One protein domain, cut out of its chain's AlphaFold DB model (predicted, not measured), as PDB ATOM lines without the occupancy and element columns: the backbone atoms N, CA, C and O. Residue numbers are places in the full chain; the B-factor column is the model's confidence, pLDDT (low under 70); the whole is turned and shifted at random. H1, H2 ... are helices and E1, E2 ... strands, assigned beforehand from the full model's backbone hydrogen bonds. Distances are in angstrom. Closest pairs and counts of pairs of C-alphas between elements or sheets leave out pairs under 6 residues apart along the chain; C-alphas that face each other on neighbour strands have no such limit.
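This is residues 38 to 125 of the 142 residues of an uncharacterized protein of Gordonia bronchialis (strain ATCC 25592 / DSM 43247 / BCRC 13721 / JCM 3198 / KCTC 3076 / NBRC 16047 / NCTC 10667) (UniProt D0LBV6). What does a first look show? A twisted sheet of four strands makes a curved wall, and the short two-strand ribbon E3 and E6 lies partly face to face with it, a small and incomplete sandwich. From this ribbon E7 runs on to H1, whose residues 116 to 124, with Leu 125, stick out free of the body. What are its parts and size? The 88 printed residues hold seven named strands and then one named helix, E1 to E7 and H1, a mixed class; the larger sheet has the order E2, E1, E4, E5, all antiparallel. The whole is loose, with a radius of gyration of the C-alphas of 15.1 A, and spans 46 by 33 by 20 A.

How is the larger sheet made? E1, residues 42 to 48, and E2, residues 51 to 58, form an antiparallel hairpin, with N 46 and O 53 at 2.8 A. E4, residues 76 to 82, is antiparallel to E1, with N 47 and O 79 at 2.8 A; with E5, residues 88 to 94, it forms a second hairpin, with N 78 and O 92 at 2.8 A. What stands near it? E3, residues 67 to 69, is the antiparallel neighbour of E6, residues 99 to 101, with N 68 and O 100 at 3.0 A. The closest C-alphas of E5 and E6, those of Ala 94 and Ala 100, are 4.8 A apart. Where do the last elements go? E6 runs on into E7, residues 104 to 107, at 8 degrees; E7 pairs with no named strand, but its residues 104 to 105 pair antiparallel with residues 63 to 64. H1, residues 109 to 124, is not on the larger sheet, and has 11 of 12 O i to N i+4 pairs within hydrogen-bond range.

Where does the first strand begin? E1 begins at C-alpha 42, (-8.031, 13.409, 50.896), and is 19.9 A long from first to last C-alpha. How long are the others? E2 measures 19.5 A, E4 20.4 A and E5 17.8 A, while E3, E6 and E7 are shorter. Where does the helix end? H1 is 22.7 A long and ends at C-alpha 124, (17.717, -9.886, 49.966).

How far does it reach? The two C-alphas farthest apart, those of Ser 72 and Ala 124, are 47.5 A apart. Is it unbroken, and are its links long? The printed part has no cut, and no link is long. Where is confidence low? Residues 38 to 42 and 108 to 125 are under 70, and the mean pLDDT of the printed part is 77.1.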
ATOM      1  N   ARG A  38      -0.576   3.863  47.780       56.72
ATOM      2  CA  ARG A  38      -0.515   5.001  48.695       56.72
ATOM      3  C   ARG A  38      -1.848   5.730  48.599       56.72
ATOM      4  O   ARG A  38      -2.229   6.141  47.503       56.72
ATOM      5  N   GLY A  39      -2.546   5.816  49.731       51.75
ATOM      6  CA  GLY A  39      -3.807   6.528  49.800       51.75
ATOM      7  C   GLY A  39      -3.583   7.951  49.276       51.75
ATOM      8  O   GLY A  39      -2.684   8.626  49.789       51.75
ATOM      9  N   PRO A  40      -4.306   8.386  48.234       56.12
ATOM     10  CA  PRO A  40      -4.312   9.784  47.812       56.12
ATOM     11  C   PRO A  40      -4.680  10.664  49.006       56.12
ATOM     12  O   PRO A  40      -5.445  10.244  49.880       56.12
ATOM     13  N   LYS A  41      -4.081  11.853  49.103       58.38
ATOM     14  CA  LYS A  41      -4.332  12.715  50.261       58.38
ATOM     15  C   LYS A  41      -5.718  13.328  50.082       58.38
ATOM     16  O   LYS A  41      -5.930  14.187  49.240       58.38
ATOM     17  N   GLY A  42      -6.690  12.834  50.842       65.25
ATOM     18  CA  GLY A  42      -8.031  13.409  50.896       65.25
ATOM     19  C   GLY A  42      -8.953  12.960  49.764       65.25
ATOM     20  O   GLY A  42      -9.864  12.175  50.015       65.25
ATOM     21  N   THR A  43      -8.770  13.468  48.539       77.69
ATOM     22  CA  THR A  43      -9.800  13.374  47.483       77.69
ATOM     23  C   THR A  43      -9.337  12.661  46.212       77.69
ATOM     24  O   THR A  43      -8.335  13.029  45.600       77.69
ATOM     25  N   THR A  44     -10.153  11.722  45.722       83.31
ATOM     26  CA  THR A  44      -9.968  11.088  44.404       83.31
ATOM     27  C   THR A  44     -11.125  11.306  43.456       83.31
ATOM     28  O   THR A  44     -12.288  11.275  43.851       83.31
ATOM     29  N   SER A  45     -10.790  11.431  42.175       84.12
ATOM     30  CA  SER A  45     -11.717  11.260  41.061       84.12
ATOM     31  C   SER A  45     -11.475   9.891  40.447       84.12
ATOM     32  O   SER A  45     -10.357   9.589  40.027       84.12
ATOM     33  N   THR A  46     -12.508   9.059  40.379       87.44
ATOM     34  CA  THR A  46     -12.467   7.831  39.587       87.44
ATOM     35  C   THR A  46     -13.370   7.963  38.378       87.44
ATOM     36  O   THR A  46     -14.585   8.099  38.504       87.44
ATOM     37  N   GLU A  47     -12.769   7.884  37.202       86.75
ATOM     38  CA  GLU A  47     -13.434   8.005  35.911       86.75
ATOM     39  C   GLU A  47     -13.442   6.647  35.218       86.75
ATOM     40  O   GLU A  47     -12.394   6.081  34.912       86.75
ATOM     41  N   CYS A  48     -14.637   6.126  34.969       84.25
ATOM     42  CA  CYS A  48     -14.905   4.859  34.313       84.25
ATOM     43  C   CYS A  48     -15.787   5.086  33.082       84.25
ATOM     44  O   CYS A  48     -17.015   5.115  33.183       84.25
ATOM     45  N   TYR A  49     -15.168   5.196  31.908       78.56
ATOM     46  CA  TYR A  49     -15.840   5.469  30.634       78.56
ATOM     47  C   TYR A  49     -16.731   6.732  30.670       78.56
ATOM     48  O   TYR A  49     -16.225   7.826  30.455       78.56
ATOM     49  N   LEU A  50     -18.033   6.595  30.952       74.19
ATOM     50  CA  LEU A  50     -18.997   7.705  31.069       74.19
ATOM     51  C   LEU A  50     -19.375   8.040  32.518       74.19
ATOM     52  O   LEU A  50     -20.108   8.996  32.760       74.19
ATOM     53  N   TYR A  51     -18.925   7.237  33.477       79.69
ATOM     54  CA  TYR A  51     -19.246   7.398  34.888       79.69
ATOM     55  C   TYR A  51     -18.063   8.014  35.614       79.69
ATOM     56  O   TYR A  51     -16.941   7.535  35.488       79.69
ATOM     57  N   GLN A  52     -18.326   9.039  36.412       85.19
ATOM     58  CA  GLN A  52     -17.335   9.643  37.288       85.19
ATOM     59  C   GLN A  52     -17.849   9.596  38.720       85.19
ATOM     60  O   GLN A  52     -19.009   9.916  38.985       85.19
ATOM     61  N   VAL A  53     -16.985   9.176  39.637       86.38
ATOM     62  CA  VAL A  53     -17.262   9.149  41.070       86.38
ATOM     63  C   VAL A  53     -16.133   9.874  41.779       86.38
ATOM     64  O   VAL A  53     -14.976   9.466  41.682       86.38
ATOM     65  N   THR A  54     -16.485  10.920  42.514       86.69
ATOM     66  CA  THR A  54     -15.558  11.630  43.394       86.69
ATOM     67  C   THR A  54     -15.740  11.126  44.816       86.69
ATOM     68  O   THR A  54     -16.868  11.025  45.298       86.69
ATOM     69  N   GLN A  55     -14.639  10.790  45.480       83.00
ATOM     70  CA  GLN A  55     -14.625  10.333  46.867       83.00
ATOM     71  C   GLN A  55     -13.694  11.239  47.669       83.00
ATOM     72  O   GLN A  55     -12.546  11.443  47.271       83.00
ATOM     73  N   HIS A  56     -14.218  11.796  48.758       84.69
ATOM     74  CA  HIS A  56     -13.534  12.733  49.649       84.69
ATOM     75  C   HIS A  56     -13.182  12.059  50.976       84.69
ATOM     76  O   HIS A  56     -13.764  11.031  51.316       84.69
ATOM     77  N   ASP A  57     -12.260  12.678  51.716       80.06
ATOM     78  CA  ASP A  57     -11.860  12.295  53.072       80.06
ATOM     79  C   ASP A  57     -11.417  10.827  53.213       80.06
ATOM     80  O   ASP A  57     -11.665  10.188  54.232       80.06
ATOM     81  N   ILE A  58     -10.742  10.293  52.189       77.50
ATOM     82  CA  ILE A  58     -10.261   8.907  52.177       77.50
ATOM     83  C   ILE A  58      -9.164   8.748  53.233       77.50
ATOM     84  O   ILE A  58      -8.100   9.371  53.136       77.50
ATOM     85  N   VAL A  59      -9.400   7.884  54.221       77.56
ATOM     86  CA  VAL A  59      -8.432   7.575  55.279       77.56
ATOM     87  C   VAL A  59      -7.795   6.195  55.084       77.56
ATOM     88  O   VAL A  59      -8.364   5.321  54.428       77.56
ATOM     89  N   PRO A  60      -6.591   5.954  55.640       77.44
ATOM     90  CA  PRO A  60      -5.994   4.622  55.663       77.44
ATOM     91  C   PRO A  60      -6.950   3.554  56.210       77.44
ATOM     92  O   PRO A  60      -7.522   3.719  57.285       77.44
ATOM     93  N   GLY A  61      -7.092   2.449  55.479       74.44
ATOM     94  CA  GLY A  61      -8.048   1.372  55.746       74.44
ATOM     95  C   GLY A  61      -9.293   1.414  54.855       74.44
ATOM     96  O   GLY A  61      -9.934   0.376  54.668       74.44
ATOM     97  N   ASP A  62      -9.604   2.559  54.245       79.50
ATOM     98  CA  ASP A  62     -10.780   2.697  53.389       79.50
ATOM     99  C   ASP A  62     -10.620   1.983  52.049       79.50
ATOM    100  O   ASP A  62      -9.520   1.775  51.535       79.50
ATOM    101  N   THR A  63     -11.755   1.627  51.448       83.12
ATOM    102  CA  THR A  63     -11.810   1.172  50.056       83.12
ATOM    103  C   THR A  63     -12.359   2.296  49.196       83.12
ATOM    104  O   THR A  63     -13.465   2.762  49.449       83.12
ATOM    105  N   PHE A  64     -11.618   2.695  48.169       84.88
ATOM    106  CA  PHE A  64     -12.005   3.751  47.241       84.88
ATOM    107  C   PHE A  64     -11.926   3.288  45.785       84.88
ATOM    108  O   PHE A  64     -11.397   2.220  45.466       84.88
ATOM    109  N   GLY A  65     -12.480   4.093  44.885       85.44
ATOM    110  CA  GLY A  65     -12.588   3.772  43.467       85.44
ATOM    111  C   GLY A  65     -13.887   3.062  43.092       85.44
ATOM    112  O   GLY A  65     -14.816   2.931  43.887       85.44
ATOM    113  N   VAL A  66     -13.970   2.639  41.834       84.81
ATOM    114  CA  VAL A  66     -15.148   1.988  41.243       84.81
ATOM    115  C   VAL A  66     -14.695   0.966  40.204       84.81
ATOM    116  O   VAL A  66     -13.617   1.067  39.623       84.81
ATOM    117  N   SER A  67     -15.516  -0.060  39.999       85.69
ATOM    118  CA  SER A  67     -15.357  -1.014  38.905       85.69
ATOM    119  C   SER A  67     -16.511  -0.875  37.925       85.69
ATOM    120  O   SER A  67     -17.657  -0.705  38.341       85.69
ATOM    121  N   VAL A  68     -16.228  -1.009  36.631       84.94
ATOM    122  CA  VAL A  68     -17.256  -0.997  35.586       84.94
ATOM    123  C   VAL A  68     -17.166  -2.263  34.748       84.94
ATOM    124  O   VAL A  68     -16.083  -2.680  34.330       84.94
ATOM    125  N   LYS A  69     -18.318  -2.885  34.497       86.19
ATOM    126  CA  LYS A  69     -18.434  -4.046  33.615       86.19
ATOM    127  C   LYS A  69     -18.973  -3.622  32.257       86.19
ATOM    128  O   LYS A  69     -19.992  -2.939  32.175       86.19
ATOM    129  N   SER A  70     -18.313  -4.073  31.195       85.44
ATOM    130  CA  SER A  70     -18.833  -3.939  29.840       85.44
ATOM    131  C   SER A  70     -19.992  -4.912  29.614       85.44
ATOM    132  O   SER A  70     -19.828  -6.123  29.760       85.44
ATOM    133  N   TYR A  71     -21.160  -4.391  29.232       84.50
ATOM    134  CA  TYR A  71     -22.308  -5.199  28.791       84.50
ATOM    135  C   TYR A  71     -22.605  -5.045  27.296       84.50
ATOM    136  O   TYR A  71     -23.257  -5.902  26.709       84.50
ATOM    137  N   SER A  72     -22.109  -3.975  26.673       83.06
ATOM    138  CA  SER A  72     -22.325  -3.654  25.258       83.06
ATOM    139  C   SER A  72     -21.340  -4.347  24.312       83.06
ATOM    140  O   SER A  72     -21.473  -4.222  23.100       83.06
ATOM    141  N   GLY A  73     -20.321  -5.029  24.847       80.69
ATOM    142  CA  GLY A  73     -19.215  -5.569  24.052       80.69
ATOM    143  C   GLY A  73     -18.162  -4.523  23.660       80.69
ATOM    144  O   GLY A  73     -17.216  -4.856  22.955       80.69
ATOM    145  N   ALA A  74     -18.279  -3.278  24.131       83.44
ATOM    146  CA  ALA A  74     -17.231  -2.266  23.998       83.44
ATOM    147  C   ALA A  74     -16.174  -2.408  25.106       83.44
ATOM    148  O   ALA A  74     -16.485  -2.863  26.208       83.44
ATOM    149  N   SER A  75     -14.932  -2.007  24.845       86.06
ATOM    150  CA  SER A  75     -13.912  -1.925  25.897       86.06
ATOM    151  C   SER A  75     -14.261  -0.830  26.905       86.06
ATOM    152  O   SER A  75     -14.809   0.210  26.539       86.06
ATOM    153  N   VAL A  76     -13.916  -1.059  28.167       85.00
ATOM    154  CA  VAL A  76     -14.099  -0.096  29.256       85.00
ATOM    155  C   VAL A  76     -12.767   0.166  29.941       85.00
ATOM    156  O   VAL A  76     -11.935  -0.728  30.071       85.00
ATOM    157  N   SER A  77     -12.561   1.396  30.389       89.12
ATOM    158  CA  SER A  77     -11.386   1.793  31.161       89.12
ATOM    159  C   SER A  77     -11.830   2.526  32.409       89.12
ATOM    160  O   SER A  77     -12.804   3.277  32.360       89.12
ATOM    161  N   CYS A  78     -11.094   2.326  33.493       87.31
ATOM    162  CA  CYS A  78     -11.257   3.035  34.746       87.31
ATOM    163  C   CYS A  78      -9.922   3.665  35.153       87.31
ATOM    164  O   CYS A  78      -8.857   3.073  34.980       87.31
ATOM    165  N   THR A  79      -9.976   4.885  35.671       89.81
ATOM    166  CA  THR A  79      -8.799   5.671  36.044       89.81
ATOM    167  C   THR A  79      -9.076   6.381  37.353       89.81
ATOM    168  O   THR A  79     -10.083   7.068  37.465       89.81
ATOM    169  N   ILE A  80      -8.185   6.230  38.326       88.69
ATOM    170  CA  ILE A  80      -8.209   6.961  39.588       88.69
ATOM    171  C   ILE A  80      -7.147   8.050  39.534       88.69
ATOM    172  O   ILE A  80      -5.966   7.767  39.309       88.69
ATOM    173  N   ARG A  81      -7.564   9.286  39.773       86.12
ATOM    174  CA  ARG A  81      -6.698  10.455  39.889       86.12
ATOM    175  C   ARG A  81      -6.856  11.084  41.258       86.12
ATOM    176  O   ARG A  81      -7.968  11.170  41.779       86.12
ATOM    177  N   ASP A  82      -5.741  11.528  41.811       84.19
ATOM    178  CA  ASP A  82      -5.748  12.432  42.953       84.19
ATOM    179  C   ASP A  82      -6.193  13.815  42.458       84.19
ATOM    180  O   ASP A  82      -5.702  14.293  41.432       84.19
ATOM    181  N   ILE A  83      -7.180  14.428  43.116       80.69
ATOM    182  CA  ILE A  83      -7.697  15.736  42.678       80.69
ATOM    183  C   ILE A  83      -6.772  16.873  43.119       80.69
ATOM    184  O   ILE A  83      -6.674  17.878  42.417       80.69
ATOM    185  N   GLU A  84      -6.096  16.731  44.259       78.81
ATOM    186  CA  GLU A  84      -5.244  17.782  44.815       78.81
ATOM    187  C   GLU A  84      -3.944  17.930  44.019       78.81
ATOM    188  O   GLU A  84      -3.540  19.049  43.699       78.81
ATOM    189  N   SER A  85      -3.300  16.816  43.665       75.38
ATOM    190  CA  SER A  85      -2.058  16.798  42.890       75.38
ATOM    191  C   SER A  85      -2.275  16.639  41.384       75.38
ATOM    192  O   SER A  85      -1.405  17.007  40.596       75.38
ATOM    193  N   GLY A  86      -3.425  16.104  40.961       78.38
ATOM    194  CA  GLY A  86      -3.697  15.744  39.566       78.38
ATOM    195  C   GLY A  86      -3.014  14.447  39.111       78.38
ATOM    196  O   GLY A  86      -3.140  14.058  37.940       78.38
ATOM    197  N   ASP A  87      -2.299  13.767  40.013       81.31
ATOM    198  CA  ASP A  87      -1.518  12.581  39.685       81.31
ATOM    199  C   ASP A  87      -2.404  11.379  39.371       81.31
ATOM    200  O   ASP A  87      -3.476  11.160  39.946       81.31
ATOM    201  N   LEU A  88      -1.916  10.549  38.450       82.44
ATOM    202  CA  LEU A  88      -2.508   9.249  38.193       82.44
ATOM    203  C   LEU A  88      -2.167   8.303  39.349       82.44
ATOM    204  O   LEU A  88      -1.019   7.888  39.495       82.44
ATOM    205  N   VAL A  89      -3.179   7.918  40.124       84.56
ATOM    206  CA  VAL A  89      -3.035   6.935  41.206       84.56
ATOM    207  C   VAL A  89      -3.059   5.526  40.626       84.56
ATOM    208  O   VAL A  89      -2.223   4.688  40.957       84.56
ATOM    209  N   TYR A  90      -4.029   5.251  39.751       85.19
ATOM    210  CA  TYR A  90      -4.194   3.935  39.152       85.19
ATOM    211  C   TYR A  90      -5.016   3.982  37.868       85.19
ATOM    212  O   TYR A  90      -5.883   4.836  37.710       85.19
ATOM    213  N   SER A  91      -4.803   3.027  36.970       85.94
ATOM    214  CA  SER A  91      -5.684   2.807  35.827       85.94
ATOM    215  C   SER A  91      -5.769   1.323  35.506       85.94
ATOM    216  O   SER A  91      -4.787   0.592  35.645       85.94
ATOM    217  N   ASP A  92      -6.952   0.892  35.088       88.06
ATOM    218  CA  ASP A  92      -7.202  -0.437  34.550       88.06
ATOM    219  C   ASP A  92      -8.088  -0.345  33.310       88.06
ATOM    220  O   ASP A  92      -8.919   0.557  33.163       88.06
ATOM    221  N   SER A  93      -7.916  -1.294  32.399       87.56
ATOM    222  CA  SER A  93      -8.703  -1.369  31.177       87.56
ATOM    223  C   SER A  93      -9.072  -2.806  30.877       87.56
ATOM    224  O   SER A  93      -8.270  -3.726  31.025       87.56
ATOM    225  N   ALA A  94     -10.310  -2.992  30.442       87.38
ATOM    226  CA  ALA A  94     -10.890  -4.292  30.199       87.38
ATOM    227  C   ALA A  94     -11.545  -4.333  28.819       87.38
ATOM    228  O   ALA A  94     -12.172  -3.373  28.362       87.38
ATOM    229  N   GLY A  95     -11.381  -5.471  28.149       83.00
ATOM    230  CA  GLY A  95     -11.967  -5.721  26.839       83.00
ATOM    231  C   GLY A  95     -13.488  -5.949  26.870       83.00
ATOM    232  O   GLY A  95     -14.138  -5.807  27.911       83.00
ATOM    233  N   PRO A  96     -14.063  -6.349  25.724       86.75
ATOM    234  CA  PRO A  96     -15.476  -6.691  25.596       86.75
ATOM    235  C   PRO A  96     -15.929  -7.681  26.671       86.75
ATOM    236  O   PRO A  96     -15.267  -8.692  26.900       86.75
ATOM    237  N   TYR A  97     -17.063  -7.401  27.316       85.25
ATOM    238  CA  TYR A  97     -17.668  -8.249  28.357       85.25
ATOM    239  C   TYR A  97     -16.832  -8.452  29.633       85.25
ATOM    240  O   TYR A  97     -17.249  -9.184  30.537       85.25
ATOM    241  N   ALA A  98     -15.677  -7.794  29.737       87.12
ATOM    242  CA  ALA A  98     -14.821  -7.828  30.910       87.12
ATOM    243  C   ALA A  98     -15.123  -6.653  31.858       87.12
ATOM    244  O   ALA A  98     -15.963  -5.790  31.590       87.12
ATOM    245  N   THR A  99     -14.481  -6.670  33.026       86.44
ATOM    246  CA  THR A  99     -14.649  -5.657  34.076       86.44
ATOM    247  C   THR A  99     -13.330  -4.939  34.288       86.44
ATOM    248  O   THR A  99     -12.340  -5.605  34.576       86.44
ATOM    249  N   ALA A 100     -13.325  -3.613  34.155       87.25
ATOM    250  CA  ALA A 100     -12.202  -2.788  34.588       87.25
ATOM    251  C   ALA A 100     -12.376  -2.518  36.084       87.25
ATOM    252  O   ALA A 100     -13.425  -2.012  36.500       87.25
ATOM    253  N   ASN A 101     -11.390  -2.910  36.894       88.94
ATOM    254  CA  ASN A 101     -11.477  -2.886  38.348       88.94
ATOM    255  C   ASN A 101     -10.466  -1.917  38.969       88.94
ATOM    256  O   ASN A 101      -9.290  -2.236  39.180       88.94
ATOM    257  N   CYS A 102     -10.981  -0.759  39.371       87.81
ATOM    258  CA  CYS A 102     -10.232   0.256  40.096       87.81
ATOM    259  C   CYS A 102     -10.595   0.337  41.586       87.81
ATOM    260  O   CYS A 102     -10.333   1.357  42.205       87.81
ATOM    261  N   LEU A 103     -11.158  -0.712  42.197       86.12
ATOM    262  CA  LEU A 103     -11.349  -0.733  43.653       86.12
ATOM    263  C   LEU A 103     -10.005  -0.897  44.360       86.12
ATOM    264  O   LEU A 103      -9.304  -1.887  44.141       86.12
ATOM    265  N   ARG A 104      -9.619   0.072  45.183       85.44
ATOM    266  CA  ARG A 104      -8.321   0.121  45.861       85.44
ATOM    267  C   ARG A 104      -8.489   0.339  47.355       85.44
ATOM    268  O   ARG A 104      -9.444   0.971  47.784       85.44
ATOM    269  N   HIS A 105      -7.560  -0.209  48.133       82.06
ATOM    270  CA  HIS A 105      -7.486   0.028  49.570       82.06
ATOM    271  C   HIS A 105      -6.481   1.142  49.842       82.06
ATOM    272  O   HIS A 105      -5.351   1.087  49.352       82.06
ATOM    273  N   ALA A 106      -6.900   2.145  50.606       78.38
ATOM    274  CA  ALA A 106      -6.040   3.218  51.063       78.38
ATOM    275  C   ALA A 106      -5.100   2.678  52.136       78.38
ATOM    276  O   ALA A 106      -5.546   2.156  53.155       78.38
ATOM    277  N   THR A 107      -3.795   2.803  51.919       72.25
ATOM    278  CA  THR A 107      -2.797   2.458  52.936       72.25
ATOM    279  C   THR A 107      -2.182   3.697  53.552       72.25
ATOM    280  O   THR A 107      -1.937   4.688  52.857       72.25
ATOM    281  N   GLY A 108      -1.912   3.628  54.854       64.75
ATOM    282  CA  GLY A 108      -1.246   4.695  55.586       64.75
ATOM    283  C   GLY A 108       0.264   4.686  55.374       64.75
ATOM    284  O   GLY A 108       0.852   3.716  54.899       64.75
ATOM    285  N   GLU A 109       0.919   5.769  55.791       57.94
ATOM    286  CA  GLU A 109       2.381   5.896  55.725       57.94
ATOM    287  C   GLU A 109       3.104   4.820  56.563       57.94
ATOM    288  O   GLU A 109       4.183   4.362  56.187       57.94
ATOM    289  N   GLN A 110       2.472   4.350  57.647       52.69
ATOM    290  CA  GLN A 110       2.970   3.240  58.467       52.69
ATOM    291  C   GLN A 110       2.883   1.882  57.749       52.69
ATOM    292  O   GLN A 110       3.818   1.086  57.837       52.69
ATOM    293  N   ASP A 111       1.828   1.644  56.967       56.56
ATOM    294  CA  ASP A 111       1.675   0.419  56.172       56.56
ATOM    295  C   ASP A 111       2.659   0.398  54.991       56.56
ATOM    296  O   ASP A 111       3.186  -0.648  54.611       56.56
ATOM    297  N   GLN A 112       2.984   1.574  54.447       56.16
ATOM    298  CA  GLN A 112       3.964   1.731  53.371       56.16
ATOM    299  C   GLN A 112       5.381   1.323  53.804       56.16
ATOM    300  O   GLN A 112       6.130   0.754  53.007       56.16
ATOM    301  N   ALA A 113       5.757   1.605  55.056       58.62
ATOM    302  CA  ALA A 113       7.047   1.202  55.611       58.62
ATOM    303  C   ALA A 113       7.153  -0.325  55.737       58.62
ATOM    304  O   ALA A 113       8.199  -0.893  55.426       58.62
ATOM    305  N   ALA A 114       6.059  -0.993  56.113       60.38
ATOM    306  CA  ALA A 114       5.986  -2.449  56.149       60.38
ATOM    307  C   ALA A 114       6.070  -3.066  54.742       60.38
ATOM    308  O   ALA A 114       6.783  -4.052  54.555       60.38
ATOM    309  N   ILE A 115       5.422  -2.460  53.740       62.53
ATOM    310  CA  ILE A 115       5.500  -2.907  52.337       62.53
ATOM    311  C   ILE A 115       6.922  -2.746  51.787       62.53
ATOM    312  O   ILE A 115       7.477  -3.704  51.257       62.53
ATOM    313  N   ARG A 116       7.555  -1.580  51.968       64.31
ATOM    314  CA  ARG A 116       8.940  -1.367  51.510       64.31
ATOM    315  C   ARG A 116       9.934  -2.278  52.216       64.31
ATOM    316  O   ARG A 116      10.881  -2.746  51.594       64.31
ATOM    317  N   LEU A 117       9.728  -2.540  53.508       63.84
ATOM    318  CA  LEU A 117      10.555  -3.494  54.238       63.84
ATOM    319  C   LEU A 117      10.357  -4.914  53.691       63.84
ATOM    320  O   LEU A 117      11.341  -5.623  53.501       63.84
ATOM    321  N   ALA A 118       9.123  -5.309  53.365       61.59
ATOM    322  CA  ALA A 118       8.844  -6.591  52.726       61.59
ATOM    323  C   ALA A 118       9.527  -6.715  51.348       61.59
ATOM    324  O   ALA A 118      10.143  -7.744  51.075       61.59
ATOM    325  N   GLU A 119       9.503  -5.670  50.516       60.62
ATOM    326  CA  GLU A 119      10.194  -5.641  49.215       60.62
ATOM    327  C   GLU A 119      11.719  -5.752  49.362       60.62
ATOM    328  O   GLU A 119      12.326  -6.627  48.746       60.62
ATOM    329  N   LEU A 120      12.326  -4.970  50.261       61.56
ATOM    330  CA  LEU A 120      13.766  -5.043  50.549       61.56
ATOM    331  C   LEU A 120      14.178  -6.427  51.076       61.56
ATOM    332  O   LEU A 120      15.238  -6.949  50.723       61.56
ATOM    333  N   THR A 121      13.339  -7.062  51.902       59.84
ATOM    334  CA  THR A 121      13.600  -8.435  52.369       59.84
ATOM    335  C   THR A 121      13.417  -9.484  51.269       59.84
ATOM    336  O   THR A 121      14.116 -10.497  51.282       59.84
ATOM    337  N   ALA A 122      12.532  -9.253  50.295       58.25
ATOM    338  CA  ALA A 122      12.353 -10.142  49.149       58.25
ATOM    339  C   ALA A 122      13.543 -10.071  48.173       58.25
ATOM    340  O   ALA A 122      13.982 -11.113  47.682       58.25
ATOM    341  N   GLU A 123      14.108  -8.881  47.952       55.72
ATOM    342  CA  GLU A 123      15.343  -8.690  47.174       55.72
ATOM    343  C   GLU A 123      16.546  -9.360  47.855       55.72
ATOM    344  O   GLU A 123      17.325 -10.053  47.198       55.72
ATOM    345  N   ALA A 124      16.655  -9.248  49.184       55.19
ATOM    346  CA  ALA A 124      17.717  -9.886  49.966       55.19
ATOM    347  C   ALA A 124      17.651 -11.428  49.963       55.19
ATOM    348  O   ALA A 124      18.668 -12.089  50.179       55.19
ATOM    349  N   LEU A 125      16.474 -12.012  49.707       59.22
ATOM    350  CA  LEU A 125      16.249 -13.464  49.680       59.22
ATOM    351  C   LEU A 125      16.267 -14.077  48.267       59.22
ATOM    352  O   LEU A 125      16.069 -15.286  48.137       59.22
TER     353      LEU A 125